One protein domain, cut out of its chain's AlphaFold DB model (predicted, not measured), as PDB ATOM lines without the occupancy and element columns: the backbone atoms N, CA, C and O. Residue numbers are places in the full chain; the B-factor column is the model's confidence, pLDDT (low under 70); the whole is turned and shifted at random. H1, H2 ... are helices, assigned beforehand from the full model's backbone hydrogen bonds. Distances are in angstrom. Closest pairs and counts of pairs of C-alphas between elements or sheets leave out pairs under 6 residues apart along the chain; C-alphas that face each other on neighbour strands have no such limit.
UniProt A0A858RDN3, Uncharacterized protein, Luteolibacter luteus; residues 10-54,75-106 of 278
ATOM      1  N   LEU A  10     321.060 307.525 453.143       77.88
ATOM      2  CA  LEU A  10     321.101 308.811 453.854       77.88
ATOM      3  C   LEU A  10     322.446 309.064 454.554       77.88
ATOM      4  O   LEU A  10     322.774 310.213 454.838       77.88
ATOM      5  N   ILE A  11     323.246 308.020 454.793       80.44
ATOM      6  CA  ILE A  11     324.557 308.134 455.452       80.44
ATOM      7  C   ILE A  11     325.567 308.863 454.553       80.44
ATOM      8  O   ILE A  11     326.361 309.660 455.043       80.44
ATOM      9  N   ILE A  12     325.510 308.650 453.234       82.12
ATOM     10  CA  ILE A  12     326.441 309.245 452.261       82.12
ATOM     11  C   ILE A  12     326.328 310.782 452.183       82.12
ATOM     12  O   ILE A  12     327.350 311.449 452.356       82.12
ATOM     13  N   PRO A  13     325.145 311.393 451.959       86.19
ATOM     14  CA  PRO A  13     325.027 312.848 451.933       86.19
ATOM     15  C   PRO A  13     325.317 313.465 453.305       86.19
ATOM     16  O   PRO A  13     325.928 314.527 453.368       86.19
ATOM     17  N   LEU A  14     324.953 312.789 454.405       86.06
ATOM     18  CA  LEU A  14     325.278 313.247 455.757       86.06
ATOM     19  C   LEU A  14     326.794 313.289 455.991       86.06
ATOM     20  O   LEU A  14     327.302 314.269 456.530       86.06
ATOM     21  N   PHE A  15     327.512 312.257 455.541       84.81
ATOM     22  CA  PHE A  15     328.971 312.229 455.554       84.81
ATOM     23  C   PHE A  15     329.548 313.377 454.720       84.81
ATOM     24  O   PHE A  15     330.386 314.123 455.213       84.81
ATOM     25  N   GLY A  16     329.054 313.586 453.494       84.69
ATOM     26  CA  GLY A  16     329.491 314.693 452.638       84.69
ATOM     27  C   GLY A  16     329.330 316.065 453.303       84.69
ATOM     28  O   GLY A  16     330.267 316.861 453.307       84.69
ATOM     29  N   ILE A  17     328.180 316.318 453.937       89.94
ATOM     30  CA  ILE A  17     327.925 317.560 454.684       89.94
ATOM     31  C   ILE A  17     328.891 317.694 455.865       89.94
ATOM     32  O   ILE A  17     329.488 318.753 456.050       89.94
ATOM     33  N   ALA A  18     329.082 316.628 456.644       88.69
ATOM     34  CA  ALA A  18     329.993 316.633 457.784       88.69
ATOM     35  C   ALA A  18     331.447 316.914 457.371       88.69
ATOM     36  O   ALA A  18     332.134 317.689 458.035       88.69
ATOM     37  N   MET A  19     331.893 316.359 456.240       86.94
ATOM     38  CA  MET A  19     333.223 316.620 455.683       86.94
ATOM     39  C   MET A  19     333.399 318.082 455.270       86.94
ATOM     40  O   MET A  19     334.403 318.697 455.624       86.94
ATOM     41  N   ILE A  20     332.418 318.657 454.569       86.31
ATOM     42  CA  ILE A  20     332.448 320.074 454.176       86.31
ATOM     43  C   ILE A  20     332.500 320.964 455.422       86.31
ATOM     44  O   ILE A  20     333.344 321.854 455.501       86.31
ATOM     45  N   LEU A  21     331.650 320.694 456.418       89.25
ATOM     46  CA  LEU A  21     331.633 321.443 457.675       89.25
ATOM     47  C   LEU A  21     332.959 321.335 458.431       89.25
ATOM     48  O   LEU A  21     333.443 322.343 458.934       89.25
ATOM     49  N   GLY A  22     333.571 320.151 458.472       84.75
ATOM     50  CA  GLY A  22     334.885 319.953 459.081       84.75
ATOM     51  C   GLY A  22     335.981 320.776 458.408       84.75
ATOM     52  O   GLY A  22     336.742 321.460 459.088       84.75
ATOM     53  N   ILE A  23     336.023 320.779 457.072       80.31
ATOM     54  CA  ILE A  23     336.996 321.565 456.297       80.31
ATOM     55  C   ILE A  23     336.787 323.068 456.530       80.31
ATOM     56  O   ILE A  23     337.747 323.796 456.793       80.31
ATOM     57  N   VAL A  24     335.540 323.541 456.483       84.94
ATOM     58  CA  VAL A  24     335.202 324.953 456.728       84.94
ATOM     59  C   VAL A  24     335.549 325.366 458.162       84.94
ATOM     60  O   VAL A  24     336.165 326.406 458.370       84.94
ATOM     61  N   ALA A  25     335.221 324.547 459.161       83.94
ATOM     62  CA  ALA A  25     335.549 324.838 460.554       83.94
ATOM     63  C   ALA A  25     337.063 324.794 460.813       83.94
ATOM     64  O   ALA A  25     337.594 325.684 461.471       83.94
ATOM     65  N   GLY A  26     337.776 323.811 460.255       79.75
ATOM     66  CA  GLY A  26     339.231 323.714 460.377       79.75
ATOM     67  C   GLY A  26     339.947 324.916 459.764       79.75
ATOM     68  O   GLY A  26     340.821 325.503 460.401       79.75
ATOM     69  N   THR A  27     339.524 325.350 458.573       74.81
ATOM     70  CA  THR A  27     340.069 326.558 457.930       74.81
ATOM     71  C   THR A  27     339.754 327.832 458.716       74.81
ATOM     72  O   THR A  27     340.654 328.644 458.929       74.81
ATOM     73  N   ALA A  28     338.521 327.995 459.208       80.94
ATOM     74  CA  ALA A  28     338.125 329.159 460.002       80.94
ATOM     75  C   ALA A  28     338.887 329.255 461.335       80.94
ATOM     76  O   ALA A  28     339.295 330.341 461.742       80.94
ATOM     77  N   LEU A  29     339.110 328.117 461.998       83.62
ATOM     78  CA  LEU A  29     339.783 328.038 463.297       83.62
ATOM     79  C   LEU A  29     341.309 327.897 463.190       83.62
ATOM     80  O   LEU A  29     341.978 327.813 464.217       83.62
ATOM     81  N   LYS A  30     341.865 327.868 461.969       81.88
ATOM     82  CA  LYS A  30     343.290 327.598 461.701       81.88
ATOM     83  C   LYS A  30     343.788 326.305 462.362       81.88
ATOM     84  O   LYS A  30     344.948 326.210 462.753       81.88
ATOM     85  N   ILE A  31     342.911 325.311 462.489       77.25
ATOM     86  CA  ILE A  31     343.274 323.994 463.008       77.25
ATOM     87  C   ILE A  31     343.834 323.196 461.825       77.25
ATOM     88  O   ILE A  31     343.095 322.964 460.859       77.25
ATOM     89  N   PRO A  32     345.116 322.787 461.854       73.69
ATOM     90  CA  PRO A  32     345.636 321.881 460.843       73.69
ATOM     91  C   PRO A  32     344.815 320.588 460.886       73.69
ATOM     92  O   PRO A  32     344.560 320.049 461.960       73.69
ATOM     93  N   GLY A  33     344.356 320.131 459.721       73.06
ATOM     94  CA  GLY A  33     343.572 318.900 459.630       73.06
ATOM     95  C   GLY A  33     342.056 319.055 459.773       73.06
ATOM     96  O   GLY A  33     341.386 318.243 460.410       73.06
ATOM     97  N   GLY A  34     341.456 320.072 459.142       78.31
ATOM     98  CA  GLY A  34     339.988 320.204 459.077       78.31
ATOM     99  C   GLY A  34     339.263 318.955 458.540       78.31
ATOM    100  O   GLY A  34     338.091 318.729 458.833       78.31
ATOM    101  N   PHE A  35     339.964 318.092 457.804       79.00
ATOM    102  CA  PHE A  35     339.439 316.814 457.338       79.00
ATOM    103  C   PHE A  35     339.229 315.810 458.488       79.00
ATOM    104  O   PHE A  35     338.181 315.163 458.532       79.00
ATOM    105  N   VAL A  36     340.142 315.740 459.468       80.38
ATOM    106  CA  VAL A  36     339.950 314.948 460.702       80.38
ATOM    107  C   VAL A  36     338.726 315.429 461.470       80.38
ATOM    108  O   VAL A  36     337.900 314.611 461.875       80.38
ATOM    109  N   LEU A  37     338.547 316.747 461.603       82.75
ATOM    110  CA  LEU A  37     337.352 317.317 462.234       82.75
ATOM    111  C   LEU A  37     336.070 316.890 461.497       82.75
ATOM    112  O   LEU A  37     335.071 316.558 462.135       82.75
ATOM    113  N   GLY A  38     336.117 316.833 460.162       85.19
ATOM    114  CA  GLY A  38     335.018 316.350 459.325       85.19
ATOM    115  C   GLY A  38     334.677 314.881 459.566       85.19
ATOM    116  O   GLY A  38     333.503 314.549 459.728       85.19
ATOM    117  N   ILE A  39     335.682 314.005 459.672       83.19
ATOM    118  CA  ILE A  39     335.468 312.576 459.961       83.19
ATOM    119  C   ILE A  39     334.921 312.376 461.375       83.19
ATOM    120  O   ILE A  39     333.997 311.580 461.568       83.19
ATOM    121  N   VAL A  40     335.449 313.100 462.366       85.81
ATOM    122  CA  VAL A  40     334.937 313.059 463.744       85.81
ATOM    123  C   VAL A  40     333.468 313.482 463.764       85.81
ATOM    124  O   VAL A  40     332.627 312.760 464.302       85.81
ATOM    125  N   LEU A  41     333.131 314.593 463.103       87.56
ATOM    126  CA  LEU A  41     331.756 315.077 462.998       87.56
ATOM    127  C   LEU A  41     330.845 314.070 462.282       87.56
ATOM    128  O   LEU A  41     329.736 313.810 462.746       87.56
ATOM    129  N   ALA A  42     331.315 313.457 461.194       85.12
ATOM    130  CA  ALA A  42     330.561 312.447 460.458       85.12
ATOM    131  C   ALA A  42     330.288 311.202 461.312       85.12
ATOM    132  O   ALA A  42     329.183 310.659 461.295       85.12
ATOM    133  N   THR A  43     331.276 310.781 462.104       84.75
ATOM    134  CA  THR A  43     331.160 309.644 463.024       84.75
ATOM    135  C   THR A  43     330.136 309.936 464.122       84.75
ATOM    136  O   THR A  43     329.260 309.107 464.377       84.75
ATOM    137  N   LEU A  44     330.183 311.133 464.720       87.75
ATOM    138  CA  LEU A  44     329.223 311.574 465.737       87.75
ATOM    139  C   LEU A  44     327.800 311.672 465.177       87.75
ATOM    140  O   LEU A  44     326.866 311.136 465.774       87.75
ATOM    141  N   LEU A  45     327.625 312.298 464.009       87.44
ATOM    142  CA  LEU A  45     326.319 312.422 463.358       87.44
ATOM    143  C   LEU A  45     325.741 311.052 462.992       87.44
ATOM    144  O   LEU A  45     324.572 310.787 463.275       87.44
ATOM    145  N   ASN A  46     326.554 310.149 462.436       83.31
ATOM    146  CA  ASN A  46     326.118 308.788 462.132       83.31
ATOM    147  C   ASN A  46     325.730 308.015 463.403       83.31
ATOM    148  O   ASN A  46     324.737 307.286 463.401       83.31
ATOM    149  N   HIS A  47     326.459 308.209 464.506       84.25
ATOM    150  CA  HIS A  47     326.122 307.604 465.794       84.25
ATOM    151  C   HIS A  47     324.781 308.117 466.340       84.25
ATOM    152  O   HIS A  47     323.946 307.320 466.765       84.25
ATOM    153  N   VAL A  48     324.522 309.427 466.262       87.19
ATOM    154  CA  VAL A  48     323.237 310.025 466.666       87.19
ATOM    155  C   VAL A  48     322.086 309.496 465.810       87.19
ATOM    156  O   VAL A  48     321.040 309.123 466.345       87.19
ATOM    157  N   VAL A  49     322.275 309.416 464.489       83.38
ATOM    158  CA  VAL A  49     321.290 308.842 463.560       83.38
ATOM    159  C   VAL A  49     321.010 307.383 463.911       83.38
ATOM    160  O   VAL A  49     319.849 306.983 463.980       83.38
ATOM    161  N   TRP A  50     322.049 306.601 464.206       79.69
ATOM    162  CA  TRP A  50     321.895 305.222 464.652       79.69
ATOM    163  C   TRP A  50     321.104 305.124 465.961       79.69
ATOM    164  O   TRP A  50     320.151 304.352 466.017       79.69
ATOM    165  N   LEU A  51     321.423 305.919 466.984       84.19
ATOM    166  CA  LEU A  51     320.689 305.904 468.255       84.19
ATOM    167  C   LEU A  51     319.210 306.278 468.081       84.19
ATOM    168  O   LEU A  51     318.344 305.686 468.721       84.19
ATOM    169  N   ARG A  52     318.906 307.237 467.197       85.31
ATOM    170  CA  ARG A  52     317.535 307.719 466.961       85.31
ATOM    171  C   ARG A  52     316.700 306.797 466.076       85.31
ATOM    172  O   ARG A  52     315.489 306.729 466.261       85.31
ATOM    173  N   LEU A  53     317.326 306.136 465.105       78.94
ATOM    174  CA  LEU A  53     316.642 305.326 464.089       78.94
ATOM    175  C   LEU A  53     316.800 303.821 464.311       78.94
ATOM    176  O   LEU A  53     316.274 303.030 463.526       78.94
ATOM    177  N   SER A  54     317.516 303.407 465.360       74.25
ATOM    178  CA  SER A  54     317.605 301.996 465.721       74.25
ATOM    179  C   SER A  54     316.205 301.457 466.012       74.25
ATOM    180  O   SER A  54     315.478 302.044 466.818       74.25
ATOM    181  N   ALA A  75     324.265 300.426 459.655       72.06
ATOM    182  CA  ALA A  75     324.746 301.716 460.188       72.06
ATOM    183  C   ALA A  75     325.867 301.568 461.244       72.06
ATOM    184  O   ALA A  75     326.805 302.366 461.299       72.06
ATOM    185  N   LYS A  76     325.813 300.490 462.041       75.88
ATOM    186  CA  LYS A  76     326.877 300.122 462.985       75.88
ATOM    187  C   LYS A  76     328.203 299.851 462.266       75.88
ATOM    188  O   LYS A  76     329.236 300.333 462.710       75.88
ATOM    189  N   ALA A  77     328.174 299.128 461.147       81.50
ATOM    190  CA  ALA A  77     329.366 298.848 460.351       81.50
ATOM    191  C   ALA A  77     329.919 300.119 459.679       81.50
ATOM    192  O   ALA A  77     331.126 300.318 459.704       81.50
ATOM    193  N   TRP A  78     329.066 301.038 459.209       80.06
ATOM    194  CA  TRP A  78     329.512 302.359 458.730       80.06
ATOM    195  C   TRP A  78     330.242 303.182 459.797       80.06
ATOM    196  O   TRP A  78     331.255 303.804 459.499       80.06
ATOM    197  N   THR A  79     329.773 303.142 461.048       78.38
ATOM    198  CA  THR A  79     330.446 303.835 462.162       78.38
ATOM    199  C   THR A  79     331.868 303.313 462.356       78.38
ATOM    200  O   THR A  79     332.799 304.099 462.495       78.38
ATOM    201  N   TRP A  80     332.047 301.989 462.314       84.00
ATOM    202  CA  TRP A  80     333.368 301.370 462.416       84.00
ATOM    203  C   TRP A  80     334.255 301.676 461.212       84.00
ATOM    204  O   TRP A  80     335.436 301.934 461.401       84.00
ATOM    205  N   ILE A  81     333.699 301.711 459.996       84.69
ATOM    206  CA  ILE A  81     334.444 302.113 458.793       84.69
ATOM    207  C   ILE A  81     334.990 303.537 458.959       84.69
ATOM    208  O   ILE A  81     336.181 303.753 458.763       84.69
ATOM    209  N   PHE A  82     334.159 304.499 459.373       81.25
ATOM    210  CA  PHE A  82     334.621 305.875 459.583       81.25
ATOM    211  C   PHE A  82     335.629 305.985 460.726       81.25
ATOM    212  O   PHE A  82     336.648 306.649 460.560       81.25
ATOM    213  N   ALA A  83     335.404 305.283 461.839       81.88
ATOM    214  CA  ALA A  83     336.352 305.249 462.948       81.88
ATOM    215  C   ALA A  83     337.719 304.681 462.523       81.88
ATOM    216  O   ALA A  83     338.756 305.231 462.889       81.88
ATOM    217  N   LEU A  84     337.733 303.624 461.703       87.50
ATOM    218  CA  LEU A  84     338.964 303.040 461.167       87.50
ATOM    219  C   LEU A  84     339.671 303.958 460.164       87.50
ATOM    220  O   LEU A  84     340.891 303.895 460.068       87.50
ATOM    221  N   LEU A  85     338.944 304.830 459.454       82.75
ATOM    222  CA  LEU A  85     339.533 305.828 458.554       82.75
ATOM    223  C   LEU A  85     340.212 306.990 459.293       82.75
ATOM    224  O   LEU A  85     341.068 307.642 458.700       82.75
ATOM    225  N   ILE A  86     339.900 307.233 460.571       82.75
ATOM    226  CA  ILE A  86     340.546 308.300 461.355       82.75
ATOM    227  C   ILE A  86     342.054 308.057 461.451       82.75
ATOM    228  O   ILE A  86     342.833 308.961 461.179       82.75
ATOM    229  N   LEU A  87     342.479 306.836 461.786       83.38
ATOM    230  CA  LEU A  87     343.896 306.515 461.990       83.38
ATOM    231  C   LEU A  87     344.788 306.764 460.758       83.38
ATOM    232  O   LEU A  87     345.777 307.481 460.908       83.38
ATOM    233  N   PRO A  88     344.492 306.234 459.552       84.19
ATOM    234  CA  PRO A  88     345.316 306.500 458.376       84.19
ATOM    235  C   PRO A  88     345.276 307.976 457.974       84.19
ATOM    236  O   PRO A  88     346.291 308.502 457.532       84.19
ATOM    237  N   VAL A  89     344.150 308.665 458.167       81.88
ATOM    238  CA  VAL A  89     344.042 310.102 457.887       81.88
ATOM    239  C   VAL A  89     344.907 310.913 458.848       81.88
ATOM    240  O   VAL A  89     345.705 311.724 458.392       81.88
ATOM    241  N   CYS A  90     344.816 310.664 460.155       80.31
ATOM    242  CA  CYS A  90     345.684 311.296 461.146       80.31
ATOM    243  C   CYS A  90     347.160 310.978 460.874       80.31
ATOM    244  O   CYS A  90     348.003 311.855 461.012       80.31
ATOM    245  N   GLY A  91     347.476 309.749 460.455       84.06
ATOM    246  CA  GLY A  91     348.823 309.363 460.040       84.06
ATOM    247  C   GLY A  91     349.317 310.163 458.831       84.06
ATOM    248  O   GLY A  91     350.429 310.682 458.859       84.06
ATOM    249  N   LEU A  92     348.489 310.318 457.794       82.06
ATOM    250  CA  LEU A  92     348.812 311.124 456.612       82.06
ATOM    251  C   LEU A  92     348.981 312.608 456.950       82.06
ATOM    252  O   LEU A  92     349.930 313.227 456.479       82.06
ATOM    253  N   GLU A  93     348.102 313.175 457.777       79.56
ATOM    254  CA  GLU A  93     348.231 314.560 458.239       79.56
ATOM    255  C   GLU A  93     349.482 314.757 459.094       79.56
ATOM    256  O   GLU A  93     350.207 315.728 458.898       79.56
ATOM    257  N   TYR A  94     349.787 313.820 459.991       82.38
ATOM    258  CA  TYR A  94     351.014 313.854 460.780       82.38
ATOM    259  C   TYR A  94     352.258 313.844 459.885       82.38
ATOM    260  O   TYR A  94     353.152 314.669 460.069       82.38
ATOM    261  N   LEU A  95     352.303 312.961 458.881       83.94
ATOM    262  CA  LEU A  95     353.398 312.919 457.909       83.94
ATOM    263  C   LEU A  95     353.484 314.211 457.085       83.94
ATOM    264  O   LEU A  95     354.587 314.691 456.832       83.94
ATOM    265  N   ALA A  96     352.348 314.799 456.703       80.25
ATOM    266  CA  ALA A  96     352.314 316.074 455.991       80.25
ATOM    267  C   ALA A  96     352.858 317.226 456.853       80.25
ATOM    268  O   ALA A  96     353.686 317.998 456.377       80.25
ATOM    269  N   ILE A  97     352.460 317.298 458.128       80.12
ATOM    270  CA  ILE A  97     352.947 318.303 459.084       80.12
ATOM    271  C   ILE A  97     354.449 318.139 459.325       80.12
ATOM    272  O   ILE A  97     355.164 319.136 459.385       80.12
ATOM    273  N   GLN A  98     354.946 316.906 459.467       83.06
ATOM    274  CA  GLN A  98     356.386 316.681 459.629       83.06
ATOM    275  C   GLN A  98     357.159 317.089 458.374       83.06
ATOM    276  O   GLN A  98     358.134 317.825 458.477       83.06
ATOM    277  N   GLY A  99     356.664 316.722 457.188       82.25
ATOM    278  CA  GLY A  99     357.257 317.169 455.930       82.25
ATOM    279  C   GLY A  99     357.291 318.695 455.804       82.25
ATOM    280  O   GLY A  99     358.296 319.252 455.373       82.25
ATOM    281  N   GLU A 100     356.226 319.387 456.219       80.62
ATOM    282  CA  GLU A 100     356.177 320.853 456.230       80.62
ATOM    283  C   GLU A 100     357.165 321.464 457.231       80.62
ATOM    284  O   GLU A 100     357.799 322.461 456.903       80.62
ATOM    285  N   LYS A 101     357.353 320.864 458.414       83.62
ATOM    286  CA  LYS A 101     358.358 321.317 459.390       83.62
ATOM    287  C   LYS A 101     359.780 321.180 458.860       83.62
ATOM    288  O   LYS A 101     360.559 322.120 458.994       83.62
ATOM    289  N   ASP A 102     360.097 320.049 458.234       83.81
ATOM    290  CA  ASP A 102     361.413 319.818 457.632       83.81
ATOM    291  C   ASP A 102     361.681 320.828 456.503       83.81
ATOM    292  O   ASP A 102     362.763 321.409 456.401       83.81
ATOM    293  N   LEU A 103     360.660 321.107 455.688       84.00
ATOM    294  CA  LEU A 103     360.705 322.150 454.661       84.00
ATOM    295  C   LEU A 103     360.864 323.548 455.276       84.00
ATOM    296  O   LEU A 103     361.685 324.326 454.799       84.00
ATOM    297  N   ALA A 104     360.136 323.855 456.351       85.94
ATOM    298  CA  ALA A 104     360.188 325.142 457.038       85.94
ATOM    299  C   ALA A 104     361.539 325.424 457.705       85.94
ATOM    300  O   ALA A 104     361.917 326.585 457.840       85.94
ATOM    301  N   ALA A 105     362.281 324.382 458.079       88.00
ATOM    302  CA  ALA A 105     363.649 324.502 458.571       88.00
ATOM    303  C   ALA A 105     364.674 324.782 457.452       88.00
ATOM    304  O   ALA A 105     365.825 325.109 457.743       88.00
ATOM    305  N   THR A 106     364.288 324.656 456.178       90.19
ATOM    306  CA  THR A 106     365.195 324.889 455.049       90.19
ATOM    307  C   THR A 106     365.403 326.396 454.828       90.19
ATOM    308  O   THR A 106     364.421 327.132 454.701       90.19
TER     309      THR A 106
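What this domain is: This is residues 10 to 54 and 75 to 106 of the 278 residues of an uncharacterized protein of Luteolibacter luteus (UniProt A0A858RDN3). A long helix, H3, has a helical hairpin, H1 and H2, along its first part; H2 is in the middle, and residues 98 to 106 stick out past the hairpin. The printed part has 77 residues, with three named helices in the order H1, H2, H3 and no named strand: all helix. It is a loose rod, radius of gyration of the C-alphas 14.5 A, spanning 54 by 24 by 15 A.

Where its parts are: Find C-alpha 75 at (324.746, 301.716, 460.188); from there H3 runs 42.6 A to C-alpha 104 at (360.188, 325.142, 457.038). H2 is residues 34 to 53, 28.1 A. H1, residues 10 to 28, 27.2 A, begins at (321.101, 308.811, 453.854).

How they stand to each other: Look at Thr 43 and Thr 79, the closest C-alphas of H2 and H3, 5.9 A apart: these helices touch at a shallow tilt of 11 degrees, opposite ways. H1 and H2, a hairpin with a tight link, touch at Gly 22 and Gly 38, their closest C-alphas, 3.6 A apart; they run opposite ways at 36 degrees, only just a steep tilt. H1 and H3 are close but not clearly touching, closest at the C-alphas of Ile 11 and Ala 75, 8.0 A. Every O i to N i+4 pair is within hydrogen-bond range in H1 and H2, and 24 of 26 in H3.

The domain as a whole: The C-alphas farthest apart, Ser 54 and Thr 106, are 53.9 A apart. Residues 55 to 74 are not printed; C-alphas 54 and 75 are 9.0 A apart across this cut. No printed residue is under 70 in pLDDT.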